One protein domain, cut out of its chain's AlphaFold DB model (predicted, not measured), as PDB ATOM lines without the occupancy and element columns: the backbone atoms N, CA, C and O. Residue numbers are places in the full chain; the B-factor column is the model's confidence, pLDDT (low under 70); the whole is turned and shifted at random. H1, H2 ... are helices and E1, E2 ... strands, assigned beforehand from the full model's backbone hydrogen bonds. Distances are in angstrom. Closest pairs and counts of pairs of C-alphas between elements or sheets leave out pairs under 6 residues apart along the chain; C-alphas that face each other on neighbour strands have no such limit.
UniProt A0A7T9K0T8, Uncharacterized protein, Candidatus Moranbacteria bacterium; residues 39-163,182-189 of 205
ATOM      1  N   ALA A  39     168.263-101.399 125.247       94.50
ATOM      2  CA  ALA A  39     168.808-100.958 126.519       94.50
ATOM      3  C   ALA A  39     170.276-101.373 126.650       94.50
ATOM      4  O   ALA A  39     170.673-102.449 126.195       94.50
ATOM      5  N   ASN A  40     171.077-100.542 127.313       94.25
ATOM      6  CA  ASN A  40     172.421-100.939 127.723       94.25
ATOM      7  C   ASN A  40     172.374-101.707 129.061       94.25
ATOM      8  O   ASN A  40     171.361-101.725 129.762       94.25
ATOM      9  N   GLN A  41     173.494-102.324 129.441       93.56
ATOM     10  CA  GLN A  41     173.578-103.132 130.661       93.56
ATOM     11  C   GLN A  41     173.261-102.341 131.941       93.56
ATOM     12  O   GLN A  41     172.658-102.891 132.861       93.56
ATOM     13  N   ARG A  42     173.649-101.062 132.012       94.25
ATOM     14  CA  ARG A  42     173.407-100.211 133.184       94.25
ATOM     15  C   ARG A  42     171.914 -99.951 133.376       94.25
ATOM     16  O   ARG A  42     171.435-100.046 134.504       94.25
ATOM     17  N   ASP A  43     171.192 -99.668 132.299       93.94
ATOM     18  CA  ASP A  43     169.749 -99.414 132.353       93.94
ATOM     19  C   ASP A  43     168.981-100.678 132.748       93.94
ATOM     20  O   ASP A  43     168.112-100.639 133.620       93.94
ATOM     21  N   VAL A  44     169.352-101.824 132.164       94.38
ATOM     22  CA  VAL A  44     168.774-103.126 132.530       94.38
ATOM     23  C   VAL A  44     169.014-103.421 134.009       94.38
ATOM     24  O   VAL A  44     168.090-103.836 134.709       94.38
ATOM     25  N   LEU A  45     170.224-103.172 134.515       93.75
ATOM     26  CA  LEU A  45     170.549-103.388 135.922       93.75
ATOM     27  C   LEU A  45     169.710-102.492 136.842       93.75
ATOM     28  O   LEU A  45     169.147-102.986 137.814       93.75
ATOM     29  N   ALA A  46     169.570-101.206 136.510       94.06
ATOM     30  CA  ALA A  46     168.774-100.269 137.300       94.06
ATOM     31  C   ALA A  46     167.303-100.705 137.399       94.06
ATOM     32  O   ALA A  46     166.732-100.710 138.486       94.06
ATOM     33  N   ILE A  47     166.706-101.127 136.281       93.75
ATOM     34  CA  ILE A  47     165.304-101.565 136.234       93.75
ATOM     35  C   ILE A  47     165.119-102.907 136.943       93.75
ATOM     36  O   ILE A  47     164.172-103.084 137.701       93.75
ATOM     37  N   THR A  48     166.007-103.871 136.711       93.12
ATOM     38  CA  THR A  48     165.866-105.206 137.314       93.12
ATOM     39  C   THR A  48     166.109-105.194 138.823       93.12
ATOM     40  O   THR A  48     165.523-106.002 139.536       93.12
ATOM     41  N   GLN A  49     166.910-104.261 139.339       93.56
ATOM     42  CA  GLN A  49     167.126-104.096 140.779       93.56
ATOM     43  C   GLN A  49     166.004-103.324 141.492       93.56
ATOM     44  O   GLN A  49     165.958-103.337 142.723       93.56
ATOM     45  N   ASP A  50     165.086-102.690 140.760       92.44
ATOM     46  CA  ASP A  50     163.964-101.959 141.343       92.44
ATOM     47  C   ASP A  50     162.841-102.919 141.776       92.44
ATOM     48  O   ASP A  50     162.073-103.446 140.967       92.44
ATOM     49  N   SER A  51     162.733-103.144 143.088       88.88
ATOM     50  CA  SER A  51     161.721-104.017 143.695       88.88
ATOM     51  C   SER A  51     160.309-103.425 143.709       88.88
ATOM     52  O   SER A  51     159.362-104.144 144.027       88.88
ATOM     53  N   SER A  52     160.142-102.145 143.358       89.56
ATOM     54  CA  SER A  52     158.822-101.517 143.223       89.56
ATOM     55  C   SER A  52     158.132-101.858 141.898       89.56
ATOM     56  O   SER A  52     156.920-101.649 141.749       89.56
ATOM     57  N   LEU A  53     158.892-102.392 140.937       92.56
ATOM     58  CA  LEU A  53     158.389-102.777 139.630       92.56
ATOM     59  C   LEU A  53     157.761-104.167 139.645       92.56
ATOM     60  O   LEU A  53     158.175-105.092 140.350       92.56
ATOM     61  N   LEU A  54     156.774-104.315 138.774       91.56
ATOM     62  CA  LEU A  54     156.167-105.585 138.429       91.56
ATOM     63  C   LEU A  54     156.607-105.987 137.026       91.56
ATOM     64  O   LEU A  54     156.919-105.144 136.185       91.56
ATOM     65  N   CYS A  55     156.601-107.285 136.771       90.50
ATOM     66  CA  CYS A  55     156.799-107.880 135.465       90.50
ATOM     67  C   CYS A  55     155.532-108.607 135.016       90.50
ATOM     68  O   CYS A  55     154.813-109.167 135.839       90.50
ATOM     69  N   ARG A  56     155.224-108.603 133.717       87.88
ATOM     70  CA  ARG A  56     154.106-109.361 133.151       87.88
ATOM     71  C   ARG A  56     154.479-109.993 131.820       87.88
ATOM     72  O   ARG A  56     154.926-109.288 130.920       87.88
ATOM     73  N   SER A  57     154.260-111.295 131.686       86.31
ATOM     74  CA  SER A  57     154.336-111.980 130.397       86.31
ATOM     75  C   SER A  57     153.136-111.593 129.537       86.31
ATOM     76  O   SER A  57     152.000-111.661 130.006       86.31
ATOM     77  N   LEU A  58     153.389-111.178 128.299       82.00
ATOM     78  CA  LEU A  58     152.358-110.791 127.336       82.00
ATOM     79  C   LEU A  58     152.635-111.434 125.981       82.00
ATOM     80  O   LEU A  58     153.772-111.757 125.640       82.00
ATOM     81  N   ASN A  59     151.575-111.573 125.200       81.00
ATOM     82  CA  ASN A  59     151.663-111.946 123.802       81.00
ATOM     83  C   ASN A  59     152.063-110.714 122.972       81.00
ATOM     84  O   ASN A  59     151.752-109.583 123.355       81.00
ATOM     85  N   PHE A  60     152.716-110.908 121.819       83.81
ATOM     86  CA  PHE A  60     153.139-109.770 120.988       83.81
ATOM     87  C   PHE A  60     151.950-108.910 120.537       83.81
ATOM     88  O   PHE A  60     152.020-107.693 120.638       83.81
ATOM     89  N   SER A  61     150.822-109.531 120.177       83.00
ATOM     90  CA  SER A  61     149.611-108.807 119.767       83.00
ATOM     91  C   SER A  61     149.029-107.898 120.855       83.00
ATOM     92  O   SER A  61     148.397-106.889 120.549       83.00
ATOM     93  N   ASP A  62     149.239-108.216 122.133       81.69
ATOM     94  CA  ASP A  62     148.813-107.351 123.235       81.69
ATOM     95  C   ASP A  62     149.812-106.221 123.495       81.69
ATOM     96  O   ASP A  62     149.408-105.134 123.905       81.69
ATOM     97  N   ILE A  63     151.097-106.448 123.202       85.94
ATOM     98  CA  ILE A  63     152.103-105.381 123.161       85.94
ATOM     99  C   ILE A  63     151.778-104.419 122.022       85.94
ATOM    100  O   ILE A  63     151.753-103.218 122.264       85.94
ATOM    101  N   GLU A  64     151.459-104.919 120.826       86.56
ATOM    102  CA  GLU A  64     151.076-104.086 119.681       86.56
ATOM    103  C   GLU A  64     149.900-103.172 120.041       86.56
ATOM    104  O   GLU A  64     150.038-101.950 120.014       86.56
ATOM    105  N   LYS A  65     148.794-103.743 120.539       84.06
ATOM    106  CA  LYS A  65     147.626-102.963 120.995       84.06
ATOM    107  C   LYS A  65     147.968-101.923 122.066       84.06
ATOM    108  O   LYS A  65     147.335-100.871 122.117       84.06
ATOM    109  N   LEU A  66     148.902-102.233 122.966       84.25
ATOM    110  CA  LEU A  66     149.325-101.330 124.038       84.25
ATOM    111  C   LEU A  66     150.189-100.175 123.515       84.25
ATOM    112  O   LEU A  66     150.136 -99.085 124.086       84.25
ATOM    113  N   LEU A  67     150.993-100.411 122.474       86.81
ATOM    114  CA  LEU A  67     151.885 -99.402 121.904       86.81
ATOM    115  C   LEU A  67     151.192 -98.517 120.855       86.81
ATOM    116  O   LEU A  67     151.483 -97.326 120.825       86.81
ATOM    117  N   GLU A  68     150.233 -99.034 120.081       84.50
ATOM    118  CA  GLU A  68     149.609 -98.356 118.924       84.50
ATOM    119  C   GLU A  68     148.701 -97.135 119.233       84.50
ATOM    120  O   GLU A  68     147.909 -96.725 118.390       84.50
ATOM    121  N   GLU A  69     148.784 -96.520 120.418       64.81
ATOM    122  CA  GLU A  69     148.023 -95.334 120.885       64.81
ATOM    123  C   GLU A  69     146.479 -95.389 120.795       64.81
ATOM    124  O   GLU A  69     145.800 -94.590 121.449       64.81
ATOM    125  N   GLN A  70     145.886 -96.361 120.093       60.88
ATOM    126  CA  GLN A  70     144.439 -96.587 120.024       60.88
ATOM    127  C   GLN A  70     143.855 -96.872 121.414       60.88
ATOM    128  O   GLN A  70     142.698 -96.553 121.690       60.88
ATOM    129  N   TYR A  71     144.683 -97.393 122.320       60.41
ATOM    130  CA  TYR A  71     144.347 -97.633 123.710       60.41
ATOM    131  C   TYR A  71     145.334 -96.885 124.609       60.41
ATOM    132  O   TYR A  71     146.404 -97.383 124.938       60.41
ATOM    133  N   LYS A  72     144.946 -95.695 125.097       67.75
ATOM    134  CA  LYS A  72     145.702 -94.953 126.136       67.75
ATOM    135  C   LYS A  72     146.032 -95.818 127.364       67.75
ATOM    136  O   LYS A  72     146.964 -95.520 128.110       67.75
ATOM    137  N   THR A  73     145.240 -96.872 127.586       76.25
ATOM    138  CA  THR A  73     145.456 -97.882 128.620       76.25
ATOM    139  C   THR A  73     145.025 -99.269 128.152       76.25
ATOM    140  O   THR A  73     143.940 -99.405 127.586       76.25
ATOM    141  N   PHE A  74     145.783-100.301 128.511       78.06
ATOM    142  CA  PHE A  74     145.394-101.705 128.406       78.06
ATOM    143  C   PHE A  74     144.702-102.161 129.697       78.06
ATOM    144  O   PHE A  74     145.264-102.036 130.789       78.06
ATOM    145  N   ARG A  75     143.473-102.678 129.597       82.19
ATOM    146  CA  ARG A  75     142.763-103.244 130.752       82.19
ATOM    147  C   ARG A  75     143.288-104.646 131.026       82.19
ATOM    148  O   ARG A  75     143.220-105.505 130.156       82.19
ATOM    149  N   ILE A  76     143.730-104.885 132.254       77.38
ATOM    150  CA  ILE A  76     144.234-106.193 132.663       77.38
ATOM    151  C   ILE A  76     143.044-107.100 133.013       77.38
ATOM    152  O   ILE A  76     142.262-106.736 133.900       77.38
ATOM    153  N   PRO A  77     142.866-108.252 132.339       69.62
ATOM    154  CA  PRO A  77     141.742-109.140 132.614       69.62
ATOM    155  C   PRO A  77     141.827-109.744 134.017       69.62
ATOM    156  O   PRO A  77     142.861-110.267 134.430       69.62
ATOM    157  N   THR A  78     140.708-109.732 134.743       62.56
ATOM    158  CA  THR A  78     140.622-110.174 136.147       62.56
ATOM    159  C   THR A  78     140.868-111.683 136.338       62.56
ATOM    160  O   THR A  78     141.088-112.124 137.467       62.56
ATOM    161  N   GLN A  79     140.830-112.472 135.255       60.62
ATOM    162  CA  GLN A  79     141.006-113.933 135.253       60.62
ATOM    163  C   GLN A  79     142.413-114.400 134.819       60.62
ATOM    164  O   GLN A  79     142.672-115.598 134.788       60.62
ATOM    165  N   GLU A  80     143.348-113.493 134.512       62.91
ATOM    166  CA  GLU A  80     144.726-113.865 134.155       62.91
ATOM    167  C   GLU A  80     145.629-113.919 135.393       62.91
ATOM    168  O   GLU A  80     146.436-113.022 135.652       62.91
ATOM    169  N   GLU A  81     145.458-114.967 136.198       55.97
ATOM    170  CA  GLU A  81     145.974-115.002 137.571       55.97
ATOM    171  C   GLU A  81     147.480-115.340 137.702       55.97
ATOM    172  O   GLU A  81     148.020-115.171 138.792       55.97
ATOM    173  N   ALA A  82     148.204-115.723 136.631       58.84
ATOM    174  CA  ALA A  82     149.643-116.070 136.704       58.84
ATOM    175  C   ALA A  82     150.562-115.421 135.647       58.84
ATOM    176  O   ALA A  82     151.693-115.865 135.458       58.84
ATOM    177  N   ASN A  83     150.121-114.351 134.981       75.56
ATOM    178  CA  ASN A  83     150.971-113.654 134.008       75.56
ATOM    179  C   ASN A  83     151.837-112.559 134.635       75.56
ATOM    180  O   ASN A  83     152.683-112.020 133.935       75.56
ATOM    181  N   THR A  84     151.670-112.235 135.923       84.69
ATOM    182  CA  THR A  84     152.400-111.150 136.598       84.69
ATOM    183  C   THR A  84     153.269-111.645 137.752       84.69
ATOM    184  O   THR A  84     152.874-112.511 138.529       84.69
ATOM    185  N   CYS A  85     154.442-111.033 137.883       84.00
ATOM    186  CA  CYS A  85     155.432-111.253 138.922       84.00
ATOM    187  C   CYS A  85     155.895-109.933 139.550       84.00
ATOM    188  O   CYS A  85     155.871-108.884 138.914       84.00
ATOM    189  N   SER A  86     156.338-109.985 140.801       88.31
ATOM    190  CA  SER A  86     157.202-108.953 141.381       88.31
ATOM    191  C   SER A  86     158.582-109.048 140.748       88.31
ATOM    192  O   SER A  86     159.081-110.159 140.585       88.31
ATOM    193  N   MET A  87     159.224-107.918 140.433       89.25
ATOM    194  CA  MET A  87     160.586-107.929 139.893       89.25
ATOM    195  C   MET A  87     161.572-108.603 140.857       89.25
ATOM    196  O   MET A  87     162.410-109.380 140.404       89.25
ATOM    197  N   SER A  88     161.442-108.352 142.170       86.00
ATOM    198  CA  SER A  88     162.239-108.969 143.249       86.00
ATOM    199  C   SER A  88     163.734-109.091 142.906       86.00
ATOM    200  O   SER A  88     164.275-110.192 142.848       86.00
ATOM    201  N   PHE A  89     164.400-107.964 142.629       86.81
ATOM    202  CA  PHE A  89     165.819-107.919 142.226       86.81
ATOM    203  C   PHE A  89     166.152-108.765 140.981       86.81
ATOM    204  O   PHE A  89     167.183-109.433 140.909       86.81
ATOM    205  N   GLY A  90     165.260-108.753 139.993       86.00
ATOM    206  CA  GLY A  90     165.429-109.422 138.705       86.00
ATOM    207  C   GLY A  90     165.017-110.894 138.715       86.00
ATOM    208  O   GLY A  90     164.970-111.527 137.658       86.00
ATOM    209  N   GLU A  91     164.675-111.451 139.877       87.44
ATOM    210  CA  GLU A  91     164.215-112.831 139.974       87.44
ATOM    211  C   GLU A  91     162.903-113.031 139.210       87.44
ATOM    212  O   GLU A  91     162.779-113.980 138.436       87.44
ATOM    213  N   GLY A  92     161.968-112.086 139.339       87.25
ATOM    214  CA  GLY A  92     160.669-112.150 138.682       87.25
ATOM    215  C   GLY A  92     160.764-112.187 137.167       87.25
ATOM    216  O   GLY A  92     160.148-113.043 136.539       87.25
ATOM    217  N   ILE A  93     161.561-111.299 136.565       89.00
ATOM    218  CA  ILE A  93     161.701-111.262 135.105       89.00
ATOM    219  C   ILE A  93     162.392-112.518 134.574       89.00
ATOM    220  O   ILE A  93     161.948-113.080 133.574       89.00
ATOM    221  N   ARG A  94     163.421-113.019 135.271       87.50
ATOM    222  CA  ARG A  94     164.080-114.284 134.924       87.50
ATOM    223  C   ARG A  94     163.074-115.431 134.948       87.50
ATOM    224  O   ARG A  94     162.987-116.197 133.990       87.50
ATOM    225  N   THR A  95     162.283-115.505 136.013       82.75
ATOM    226  CA  THR A  95     161.209-116.481 136.172       82.75
ATOM    227  C   THR A  95     160.146-116.337 135.084       82.75
ATOM    228  O   THR A  95     159.776-117.334 134.481       82.75
ATOM    229  N   ALA A  96     159.697-115.130 134.745       83.38
ATOM    230  CA  ALA A  96     158.715-114.912 133.683       83.38
ATOM    231  C   ALA A  96     159.236-115.336 132.300       83.38
ATOM    232  O   ALA A  96     158.509-115.953 131.521       83.38
ATOM    233  N   LEU A  97     160.513-115.080 132.000       84.06
ATOM    234  CA  LEU A  97     161.137-115.515 130.747       84.06
ATOM    235  C   LEU A  97     161.307-117.037 130.688       84.06
ATOM    236  O   LEU A  97     161.162-117.628 129.617       84.06
ATOM    237  N   GLN A  98     161.621-117.687 131.811       79.38
ATOM    238  CA  GLN A  98     161.826-119.135 131.887       79.38
ATOM    239  C   GLN A  98     160.496-119.897 131.947       79.38
ATOM    240  O   GLN A  98     160.217-120.721 131.074       79.38
ATOM    241  N   GLU A  99     159.669-119.562 132.931       71.38
ATOM    242  CA  GLU A  99     158.503-120.313 133.405       71.38
ATOM    243  C   GLU A  99     157.156-119.695 132.996       71.38
ATOM    244  O   GLU A  99     156.160-120.406 133.007       71.38
ATOM    245  N   GLY A 100     157.106-118.400 132.649       59.00
ATOM    246  CA  GLY A 100     155.853-117.645 132.486       59.00
ATOM    247  C   GLY A 100     154.814-118.298 131.560       59.00
ATOM    248  O   GLY A 100     155.166-118.844 130.510       59.00
ATOM    249  N   PHE A 101     153.540-118.198 131.965       54.06
ATOM    250  CA  PHE A 101     152.360-118.870 131.397       54.06
ATOM    251  C   PHE A 101     151.634-118.088 130.288       54.06
ATOM    252  O   PHE A 101     150.430-118.283 130.096       54.06
ATOM    253  N   SER A 102     152.311-117.212 129.534       49.81
ATOM    254  CA  SER A 102     151.652-116.650 128.349       49.81
ATOM    255  C   SER A 102     151.384-117.793 127.369       49.81
ATOM    256  O   SER A 102     152.304-118.498 126.953       49.81
ATOM    257  N   GLN A 103     150.113-118.008 127.032       47.16
ATOM    258  CA  GLN A 103     149.724-119.070 126.107       47.16
ATOM    259  C   GLN A 103     150.273-118.836 124.687       47.16
ATOM    260  O   GLN A 103     150.360-119.808 123.937       47.16
ATOM    261  N   ASP A 104     150.736-117.624 124.330       43.31
ATOM    262  CA  ASP A 104     151.545-117.463 123.117       43.31
ATOM    263  C   ASP A 104     152.996-117.858 123.361       43.31
ATOM    264  O   ASP A 104     153.874-117.064 123.700       43.31
ATOM    265  N   ILE A 105     153.235-119.131 123.075       45.41
ATOM    266  CA  ILE A 105     154.464-119.612 122.465       45.41
ATOM    267  C   ILE A 105     154.283-119.395 120.959       45.41
ATOM    268  O   ILE A 105     154.061-120.340 120.199       45.41
ATOM    269  N   SER A 106     154.333-118.148 120.488       44.34
ATOM    270  CA  SER A 106     154.488-117.919 119.054       44.34
ATOM    271  C   SER A 106     155.908-118.361 118.675       44.34
ATOM    272  O   SER A 106     156.877-117.619 118.765       44.34
ATOM    273  N   ARG A 107     156.038-119.655 118.353       57.00
ATOM    274  CA  ARG A 107     157.157-120.293 117.638       57.00
ATOM    275  C   ARG A 107     158.561-119.797 118.033       57.00
ATOM    276  O   ARG A 107     159.378-119.519 117.164       57.00
ATOM    277  N   GLY A 108     158.837-119.697 119.335       73.62
ATOM    278  CA  GLY A 108     160.179-119.406 119.845       73.62
ATOM    279  C   GLY A 108     160.392-118.027 120.468       73.62
ATOM    280  O   GLY A 108     161.513-117.757 120.870       73.62
ATOM    281  N   MET A 109     159.384-117.164 120.621       83.81
ATOM    282  CA  MET A 109     159.560-115.869 121.303       83.81
ATOM    283  C   MET A 109     158.749-115.764 122.596       83.81
ATOM    284  O   MET A 109     157.651-116.305 122.697       83.81
ATOM    285  N   LYS A 110     159.290-115.051 123.589       86.06
ATOM    286  CA  LYS A 110     158.593-114.683 124.830       86.06
ATOM    287  C   LYS A 110     158.807-113.215 125.148       86.06
ATOM    288  O   LYS A 110     159.944-112.747 125.103       86.06
ATOM    289  N   PHE A 111     157.742-112.534 125.557       88.75
ATOM    290  CA  PHE A 111     157.790-111.126 125.926       88.75
ATOM    291  C   PHE A 111     157.431-110.938 127.390       88.75
ATOM    292  O   PHE A 111     156.450-111.496 127.884       88.75
ATOM    293  N   VAL A 112     158.224-110.125 128.081       91.50
ATOM    294  CA  VAL A 112     157.976-109.728 129.462       91.50
ATOM    295  C   VAL A 112     158.073-108.219 129.570       91.50
ATOM    296  O   VAL A 112     159.113-107.613 129.315       91.50
ATOM    297  N   LEU A 113     156.970-107.614 129.976       92.06
ATOM    298  CA  LEU A 113     156.861-106.200 130.253       92.06
ATOM    299  C   LEU A 113     157.252-105.918 131.702       92.06
ATOM    300  O   LEU A 113     156.808-106.637 132.585       92.06
ATOM    301  N   SER A 114     158.014-104.861 131.966       93.69
ATOM    302  CA  SER A 114     158.287-104.348 133.315       93.69
ATOM    303  C   SER A 114     157.638-102.980 133.485       93.69
ATOM    304  O   SER A 114     157.788-102.122 132.612       93.69
ATOM    305  N   PHE A 115     156.913-102.767 134.580       92.38
ATOM    306  CA  PHE A 115     156.096-101.571 134.771       92.38
ATOM    307  C   PHE A 115     155.892-101.211 136.246       92.38
ATOM    308  O   PHE A 115     156.033-102.046 137.138       92.38
ATOM    309  N   THR A 116     155.545 -99.951 136.500       91.31
ATOM    310  CA  THR A 116     155.254 -99.450 137.850       91.31
ATOM    311  C   THR A 116     153.879 -99.906 138.336       91.31
ATOM    312  O   THR A 116     152.898 -99.834 137.594       91.31
ATOM    313  N   SER A 117     153.774-100.283 139.610       82.06
ATOM    314  CA  SER A 117     152.530-100.770 140.232       82.06
ATOM    315  C   SER A 117     151.464 -99.693 140.493       82.06
ATOM    316  O   SER A 117     150.338-100.022 140.853       82.06
ATOM    317  N   SER A 118     151.773 -98.409 140.277       79.38
ATOM    318  CA  SER A 118     150.937 -97.257 140.664       79.38
ATOM    319  C   SER A 118     149.503 -97.258 140.115       79.38
ATOM    320  O   SER A 118     148.623 -96.647 140.718       79.38
ATOM    321  N   SER A 119     149.245 -97.933 138.992       72.12
ATOM    322  CA  SER A 119     147.927 -97.990 138.342       72.12
ATOM    323  C   SER A 119     147.212 -99.338 138.472       72.12
ATOM    324  O   SER A 119     146.171 -99.546 137.839       72.12
ATOM    325  N   VAL A 120     147.755-100.264 139.269       82.00
ATOM    326  CA  VAL A 120     147.212-101.615 139.427       82.00
ATOM    327  C   VAL A 120     147.051-101.980 140.899       82.00
ATOM    328  O   VAL A 120     147.879-101.662 141.748       82.00
ATOM    329  N   LYS A 121     145.965-102.678 141.217       82.06
ATOM    330  CA  LYS A 121     145.761-103.298 142.525       82.06
ATOM    331  C   LYS A 121     146.419-104.666 142.515       82.06
ATOM    332  O   LYS A 121     146.093-105.477 141.655       82.06
ATOM    333  N   GLN A 122     147.299-104.924 143.474       84.00
ATOM    334  CA  GLN A 122     147.974-106.208 143.635       84.00
ATOM    335  C   GLN A 122     147.312-107.033 144.744       84.00
ATOM    336  O   GLN A 122     146.972-106.512 145.805       84.00
ATOM    337  N   SER A 123     147.157-108.333 144.514       79.44
ATOM    338  CA  SER A 123     146.800-109.310 145.542       79.44
ATOM    339  C   SER A 123     147.618-110.593 145.381       79.44
ATOM    340  O   SER A 123     148.162-110.883 144.314       79.44
ATOM    341  N   SER A 124     147.758-111.352 146.466       77.06
ATOM    342  CA  SER A 124     148.480-112.625 146.447       77.06
ATOM    343  C   SER A 124     147.724-113.674 145.634       77.06
ATOM    344  O   SER A 124     146.494-113.744 145.699       77.06
ATOM    345  N   LEU A 125     148.460-114.525 144.913       73.50
ATOM    346  CA  LEU A 125     147.886-115.713 144.288       73.50
ATOM    347  C   LEU A 125     147.392-116.668 145.385       73.50
ATOM    348  O   LEU A 125     148.163-117.057 146.267       73.50
ATOM    349  N   GLN A 126     146.107-117.010 145.350       73.38
ATOM    350  CA  GLN A 126     145.505-117.895 146.343       73.38
ATOM    351  C   GLN A 126     145.914-119.352 146.095       73.38
ATOM    352  O   GLN A 126     146.135-119.764 144.955       73.38
ATOM    353  N   LYS A 127     146.023-120.139 147.173       73.44
ATOM    354  CA  LYS A 127     146.467-121.544 147.107       73.44
ATOM    355  C   LYS A 127     145.459-122.485 146.449       73.44
ATOM    356  O   LYS A 127     145.828-123.583 146.057       73.44
ATOM    357  N   ASP A 128     144.203-122.073 146.398       70.56
ATOM    358  CA  ASP A 128     143.081-122.776 145.781       70.56
ATOM    359  C   ASP A 128     142.867-122.375 144.312       70.56
ATOM    360  O   ASP A 128     141.980-122.917 143.654       70.56
ATOM    361  N   SER A 129     143.678-121.457 143.768       69.00
ATOM    362  CA  SER A 129     143.677-121.175 142.331       69.00
ATOM    363  C   SER A 129     144.155-122.421 141.570       69.00
ATOM    364  O   SER A 129     145.181-122.991 141.945       69.00
ATOM    365  N   PRO A 130     143.511-122.814 140.455       63.53
ATOM    366  CA  PRO A 130     143.990-123.903 139.593       63.53
ATOM    367  C   PRO A 130     145.448-123.725 139.129       63.53
ATOM    368  O   PRO A 130     146.149-124.691 138.844       63.53
ATOM    369  N   LEU A 131     145.943-122.483 139.096       58.25
ATOM    370  CA  LEU A 131     147.331-122.154 138.752       58.25
ATOM    371  C   LEU A 131     148.328-122.484 139.873       58.25
ATOM    372  O   LEU A 131     149.529-122.598 139.637       58.25
ATOM    373  N   TRP A 132     147.843-122.651 141.104       63.25
ATOM    374  CA  TRP A 132     148.638-123.156 142.219       63.25
ATOM    375  C   TRP A 132     148.947-124.653 142.076       63.25
ATOM    376  O   TRP A 132     149.907-125.145 142.665       63.25
ATOM    377  N   GLU A 133     148.177-125.388 141.277       59.22
ATOM    378  CA  GLU A 133     148.448-126.799 140.984       59.22
ATOM    379  C   GLU A 133     149.479-126.957 139.859       59.22
ATOM    380  O   GLU A 133     150.267-127.901 139.864       59.22
ATOM    381  N   THR A 134     149.556-125.988 138.940       56.34
ATOM    382  CA  THR A 134     150.576-125.916 137.875       56.34
ATOM    383  C   THR A 134     151.809-125.103 138.279       56.34
ATOM    384  O   THR A 134     152.660-124.783 137.449       56.34
ATOM    385  N   LYS A 135     151.908-124.779 139.570       57.06
ATOM    386  CA  LYS A 135     152.871-123.880 140.194       57.06
ATOM    387  C   LYS A 135     154.312-124.083 139.692       57.06
ATOM    388  O   LYS A 135     154.917-125.121 139.973       57.06
ATOM    389  N   PRO A 136     154.931-123.067 139.066       58.91
ATOM    390  CA  PRO A 136     156.367-123.066 138.835       58.91
ATOM    391  C   PRO A 136     157.113-123.051 140.169       58.91
ATOM    392  O   PRO A 136     156.588-122.549 141.169       58.91
ATOM    393  N   LYS A 137     158.369-123.515 140.208       65.62
ATOM    394  CA  LYS A 137     159.173-123.511 141.451       65.62
ATOM    395  C   LYS A 137     159.175-122.134 142.137       65.62
ATOM    396  O   LYS A 137     159.177-122.054 143.365       65.62
ATOM    397  N   ASN A 138     159.054-121.065 141.351       67.88
ATOM    398  CA  ASN A 138     159.136-119.681 141.800       67.88
ATOM    399  C   ASN A 138     157.779-118.976 141.958       67.88
ATOM    400  O   ASN A 138     157.709-117.750 141.921       67.88
ATOM    401  N   SER A 139     156.677-119.703 142.176       65.25
ATOM    402  CA  SER A 139     155.345-119.069 142.229       65.25
ATOM    403  C   SER A 139     155.140-118.026 143.335       65.25
ATOM    404  O   SER A 139     154.150-117.303 143.316       65.25
ATOM    405  N   HIS A 140     156.026-117.983 144.331       72.19
ATOM    406  CA  HIS A 140     155.981-116.993 145.405       72.19
ATOM    407  C   HIS A 140     156.271-115.569 144.898       72.19
ATOM    408  O   HIS A 140     155.929-114.606 145.576       72.19
ATOM    409  N   LEU A 141     156.861-115.437 143.706       76.56
ATOM    410  CA  LEU A 141     157.069-114.162 143.018       76.56
ATOM    411  C   LEU A 141     155.816-113.679 142.282       76.56
ATOM    412  O   LEU A 141     155.742-112.512 141.907       76.56
ATOM    413  N   PHE A 142     154.850-114.565 142.038       77.94
ATOM    414  CA  PHE A 142     153.692-114.264 141.212       77.94
ATOM    415  C   PHE A 142     152.593-113.607 142.030       77.94
ATOM    416  O   PHE A 142     152.356-113.931 143.197       77.94
ATOM    417  N   CYS A 143     151.898-112.678 141.392       79.75
ATOM    418  CA  CYS A 143     150.802-111.957 142.010       79.75
ATOM    419  C   CYS A 143     149.669-111.729 141.018       79.75
ATOM    420  O   CYS A 143     149.870-111.634 139.805       79.75
ATOM    421  N   LYS A 144     148.464-111.615 141.568       80.12
ATOM    422  CA  LYS A 144     147.287-111.191 140.829       80.12
ATOM    423  C   LYS A 144     147.281-109.672 140.778       80.12
ATOM    424  O   LYS A 144     147.481-109.016 141.800       80.12
ATOM    425  N   ILE A 145     147.014-109.123 139.600       81.06
ATOM    426  CA  ILE A 145     146.825-107.687 139.430       81.06
ATOM    427  C   ILE A 145     145.514-107.382 138.721       81.06
ATOM    428  O   ILE A 145     145.073-108.129 137.852       81.06
ATOM    429  N   GLU A 146     144.906-106.263 139.088       84.69
ATOM    430  CA  GLU A 146     143.719-105.721 138.437       84.69
ATOM    431  C   GLU A 146     143.910-104.226 138.199       84.69
ATOM    432  O   GLU A 146     144.371-103.501 139.080       84.69
ATOM    433  N   GLY A 147     143.538-103.747 137.014       85.31
ATOM    434  CA  GLY A 147     143.566-102.324 136.710       85.31
ATOM    435  C   GLY A 147     143.876-102.039 135.253       85.31
ATOM    436  O   GLY A 147     143.565-102.826 134.356       85.31
ATOM    437  N   HIS A 148     144.485-100.878 135.043       85.75
ATOM    438  CA  HIS A 148     144.816-100.351 133.730       85.75
ATOM    439  C   HIS A 148     146.317-100.116 133.647       85.75
ATOM    440  O   HIS A 148     146.901 -99.434 134.491       85.75
ATOM    441  N   LEU A 149     146.941-100.667 132.619       84.56
ATOM    442  CA  LEU A 149     148.333-100.423 132.302       84.56
ATOM    443  C   LEU A 149     148.405 -99.306 131.263       84.56
ATOM    444  O   LEU A 149     147.875 -99.446 130.164       84.56
ATOM    445  N   SER A 150     149.037 -98.193 131.616       85.62
ATOM    446  CA  SER A 150     149.319 -97.113 130.672       85.62
ATOM    447  C   SER A 150     150.715 -97.271 130.081       85.62
ATOM    448  O   SER A 150     151.622 -97.806 130.726       85.62
ATOM    449  N   LEU A 151     150.910 -96.738 128.877       84.88
ATOM    450  CA  LEU A 151     152.208 -96.735 128.210       84.88
ATOM    451  C   LEU A 151     153.298 -96.005 129.024       84.88
ATOM    452  O   LEU A 151     154.464 -96.382 128.977       84.88
ATOM    453  N   SER A 152     152.938 -94.971 129.791       86.31
ATOM    454  CA  SER A 152     153.877 -94.232 130.652       86.31
ATOM    455  C   SER A 152     154.400 -95.049 131.834       86.31
ATOM    456  O   SER A 152     155.451 -94.732 132.388       86.31
ATOM    457  N   ASN A 153     153.679 -96.102 132.223       88.88
ATOM    458  CA  ASN A 153     154.063 -96.953 133.346       88.88
ATOM    459  C   ASN A 153     155.051 -98.043 132.929       88.88
ATOM    460  O   ASN A 153     155.673 -98.657 133.795       88.88
ATOM    461  N   ILE A 154     155.215 -98.275 131.625       90.69
ATOM    462  CA  ILE A 154     156.148 -99.257 131.077       90.69
ATOM    463  C   ILE A 154     157.568 -98.715 131.187       90.69
ATOM    464  O   ILE A 154     157.880 -97.641 130.677       90.69
ATOM    465  N   LYS A 155     158.438 -99.485 131.835       93.12
ATOM    466  CA  LYS A 155     159.861 -99.166 131.975       93.12
ATOM    467  C   LYS A 155     160.722 -99.958 131.005       93.12
ATOM    468  O   LYS A 155     161.677 -99.415 130.463       93.12
ATOM    469  N   MET A 156     160.365-101.216 130.754       95.00
ATOM    470  CA  MET A 156     161.146-102.094 129.887       95.00
ATOM    471  C   MET A 156     160.275-103.163 129.233       95.00
ATOM    472  O   MET A 156     159.367-103.701 129.863       95.00
ATOM    473  N   ILE A 157     160.601-103.518 127.997       95.00
ATOM    474  CA  ILE A 157     160.101-104.698 127.294       95.00
ATOM    475  C   ILE A 157     161.291-105.624 127.093       95.00
ATOM    476  O   ILE A 157     162.300-105.239 126.510       95.00
ATOM    477  N   THR A 158     161.201-106.839 127.614       94.56
ATOM    478  CA  THR A 158     162.225-107.865 127.432       94.56
ATOM    479  C   THR A 158     161.702-108.943 126.516       94.56
ATOM    480  O   THR A 158     160.597-109.441 126.715       94.56
ATOM    481  N   ILE A 159     162.515-109.309 125.535       91.81
ATOM    482  CA  ILE A 159     162.199-110.338 124.561       91.81
ATOM    483  C   ILE A 159     163.245-111.432 124.674       91.81
ATOM    484  O   ILE A 159     164.444-111.164 124.607       91.81
ATOM    485  N   ARG A 160     162.791-112.669 124.830       90.00
ATOM    486  CA  ARG A 160     163.620-113.861 124.680       90.00
ATOM    487  C   ARG A 160     163.286-114.504 123.345       90.00
ATOM    488  O   ARG A 160     162.158-114.953 123.158       90.00
ATOM    489  N   PHE A 161     164.270-114.572 122.465       87.56
ATOM    490  CA  PHE A 161     164.211-115.256 121.183       87.56
ATOM    491  C   PHE A 161     164.863-116.629 121.321       87.56
ATOM    492  O   PHE A 161     165.965-116.740 121.846       87.56
ATOM    493  N   HIS A 162     164.190-117.681 120.877       87.06
ATOM    494  CA  HIS A 162     164.807-118.963 120.570       87.06
ATOM    495  C   HIS A 162     165.666-118.784 119.323       87.06
ATOM    496  O   HIS A 162     165.289-118.018 118.435       87.06
ATOM    497  N   LYS A 163     166.790-119.497 119.248       85.69
ATOM    498  CA  LYS A 163     167.735-119.371 118.134       85.69
ATOM    499  C   LYS A 163     167.070-119.516 116.752       85.69
ATOM    500  O   LYS A 163     167.321-118.710 115.875       85.69
ATOM    501  N   LEU A 182     168.531-116.007 122.828       90.19
ATOM    502  CA  LEU A 182     169.027-114.644 122.988       90.19
ATOM    503  C   LEU A 182     167.993-113.807 123.741       90.19
ATOM    504  O   LEU A 182     166.800-113.872 123.449       90.19
ATOM    505  N   THR A 183     168.436-113.004 124.707       92.19
ATOM    506  CA  THR A 183     167.560-112.055 125.410       92.19
ATOM    507  C   THR A 183     167.940-110.632 125.033       92.19
ATOM    508  O   THR A 183     169.096-110.240 125.162       92.19
ATOM    509  N   LYS A 184     166.959-109.852 124.576       94.00
ATOM    510  CA  LYS A 184     167.105-108.432 124.248       94.00
ATOM    511  C   LYS A 184     166.167-107.612 125.133       94.00
ATOM    512  O   LYS A 184     165.037-108.018 125.406       94.00
ATOM    513  N   HIS A 185     166.639-106.456 125.581       96.06
ATOM    514  CA  HIS A 185     165.901-105.551 126.458       96.06
ATOM    515  C   HIS A 185     165.705-104.212 125.759       96.06
ATOM    516  O   HIS A 185     166.643-103.692 125.160       96.06
ATOM    517  N   TYR A 186     164.510-103.646 125.877       96.00
ATOM    518  CA  TYR A 186     164.138-102.380 125.269       96.00
ATOM    519  C   TYR A 186     163.536-101.461 126.321       96.00
ATOM    520  O   TYR A 186     162.621-101.862 127.034       96.00
ATOM    521  N   ILE A 187     164.030-100.233 126.418       94.81
ATOM    522  CA  ILE A 187     163.539 -99.224 127.360       94.81
ATOM    523  C   ILE A 187     162.924 -98.063 126.599       94.81
ATOM    524  O   ILE A 187     163.398 -97.683 125.524       94.81
ATOM    525  N   LYS A 188     161.871 -97.485 127.170       86.62
ATOM    526  CA  LYS A 188     161.281 -96.270 126.625       86.62
ATOM    527  C   LYS A 188     162.242 -95.115 126.890       86.62
ATOM    528  O   LYS A 188     162.519 -94.820 128.051       86.62
ATOM    529  N   LYS A 189     162.752 -94.465 125.842       78.44
ATOM    530  CA  LYS A 189     163.435 -93.181 126.034       78.44
ATOM    531  C   LYS A 189     162.376 -92.125 126.321       78.44
ATOM    532  O   LYS A 189     161.356 -92.071 125.632       78.44
TER     533      LYS A 189
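Overview. This is residues 39 to 163 and 182 to 189 of the 205 residues of an uncharacterized protein of Candidatus Moranbacteria bacterium (UniProt A0A7T9K0T8). A strongly twisted five-stranded sheet makes the core; a smaller three-stranded sheet is partly face to face with it in a loose sandwich, the strands crossed, and two helices, H1 and H3, pack over the other face of the large sheet. H2 sits at a border of the two sheets and grazes both, while the short H4 lies far from the core on the stretch between E5 and E6. The printed part has 133 residues with four named helices and eight named strands, in the order H1 E1 H2 E2 E3 H3 E4 E5 H4 E6 E7 E8. The sheets, E3 - E1 - E4 - E7 - E8 and E2 - E6 - E5, are antiparallel throughout, and the class is mixed, helices and strands. The whole is compact, with a radius of gyration of the C-alphas of 13.8 A and spans of 41 by 32 by 30 A.

Along the chain. Find C-alpha 41 at (173.578, -103.132, 130.661); from there H1 runs through residues 41 to 49, 12.0 A from first to last C-alpha. Next come E1, residues 53 to 58, 15.9 A long, H2, residues 60 to 67, and E2, residues 73 to 76. E3 is residues 84 to 86, and H3, residues 91 to 99, is 11.5 A long. Look for C-alpha 109 at (159.560, -115.869, 121.303), where E4 begins; it runs 23.7 A to residue 116. E5 is residues 120 to 124, and H4 is residues 130 to 133. E6, residues 143 to 150, bends by 76 degrees at residue 147. E7, residues 154 to 162, is 24.0 A long, and E8, residues 182 to 188, is 20.3 A long and ends at C-alpha 188, (161.281, -96.270, 126.625).

Arrangement. Begin at the large sheet, whose edge strands are E3 and E8. Between E3 and E1, N 85 and O 55 are 2.8 A apart; between E1 and E4, N 56 and O 113 are 2.8 A apart. E4 and E7 bring N 112 and O 158 to 2.8 A, and E7 and E8 bring N 159 and O 184 to 2.8 A; these pairs are within hydrogen-bond range. H1 and H3 lie on the same face, making two layers, helices on one face of a sheet. H1 has a height over the sheet of 9.2 A and runs across the strands, at 70 degrees to E7 on the local plane. The closest C-alphas of H3 and E1 are those of Ile 93 and Cys 55, 6.0 A apart. E3, H3 and E4 form a split strand-helix-strand unit, two strands running the same way with E1 between them, and its crossover is right-handed. The other sheet completes a sandwich, two sheets face to face, with the strands of the one at 69 degrees to those of the other. There E6 is staggered: it pairs with E5 over residues 143 to 147, with N 146 and O 121 2.9 A apart, and with E2 over residues 147 to 150, with N 74 and O 149 2.8 A apart. H4 is on neither sheet. Every O i to N i+4 pair is within hydrogen-bond range in H1, H2 and H3; H4 is too short for such a pair.

Size, cuts and confidence. The two C-alphas farthest apart, those of Asp 128 and Lys 189, are 41.0 A apart. Residues 164 to 181 are not printed, and C-alphas 163 and 182 are 6.9 A apart across this cut. Of the links that are printed whole, none is long. The mean pLDDT of the printed part is 80.0; look for values under 70 at residues 69 to 72, 77 to 82, 100 to 107 and 129 to 139.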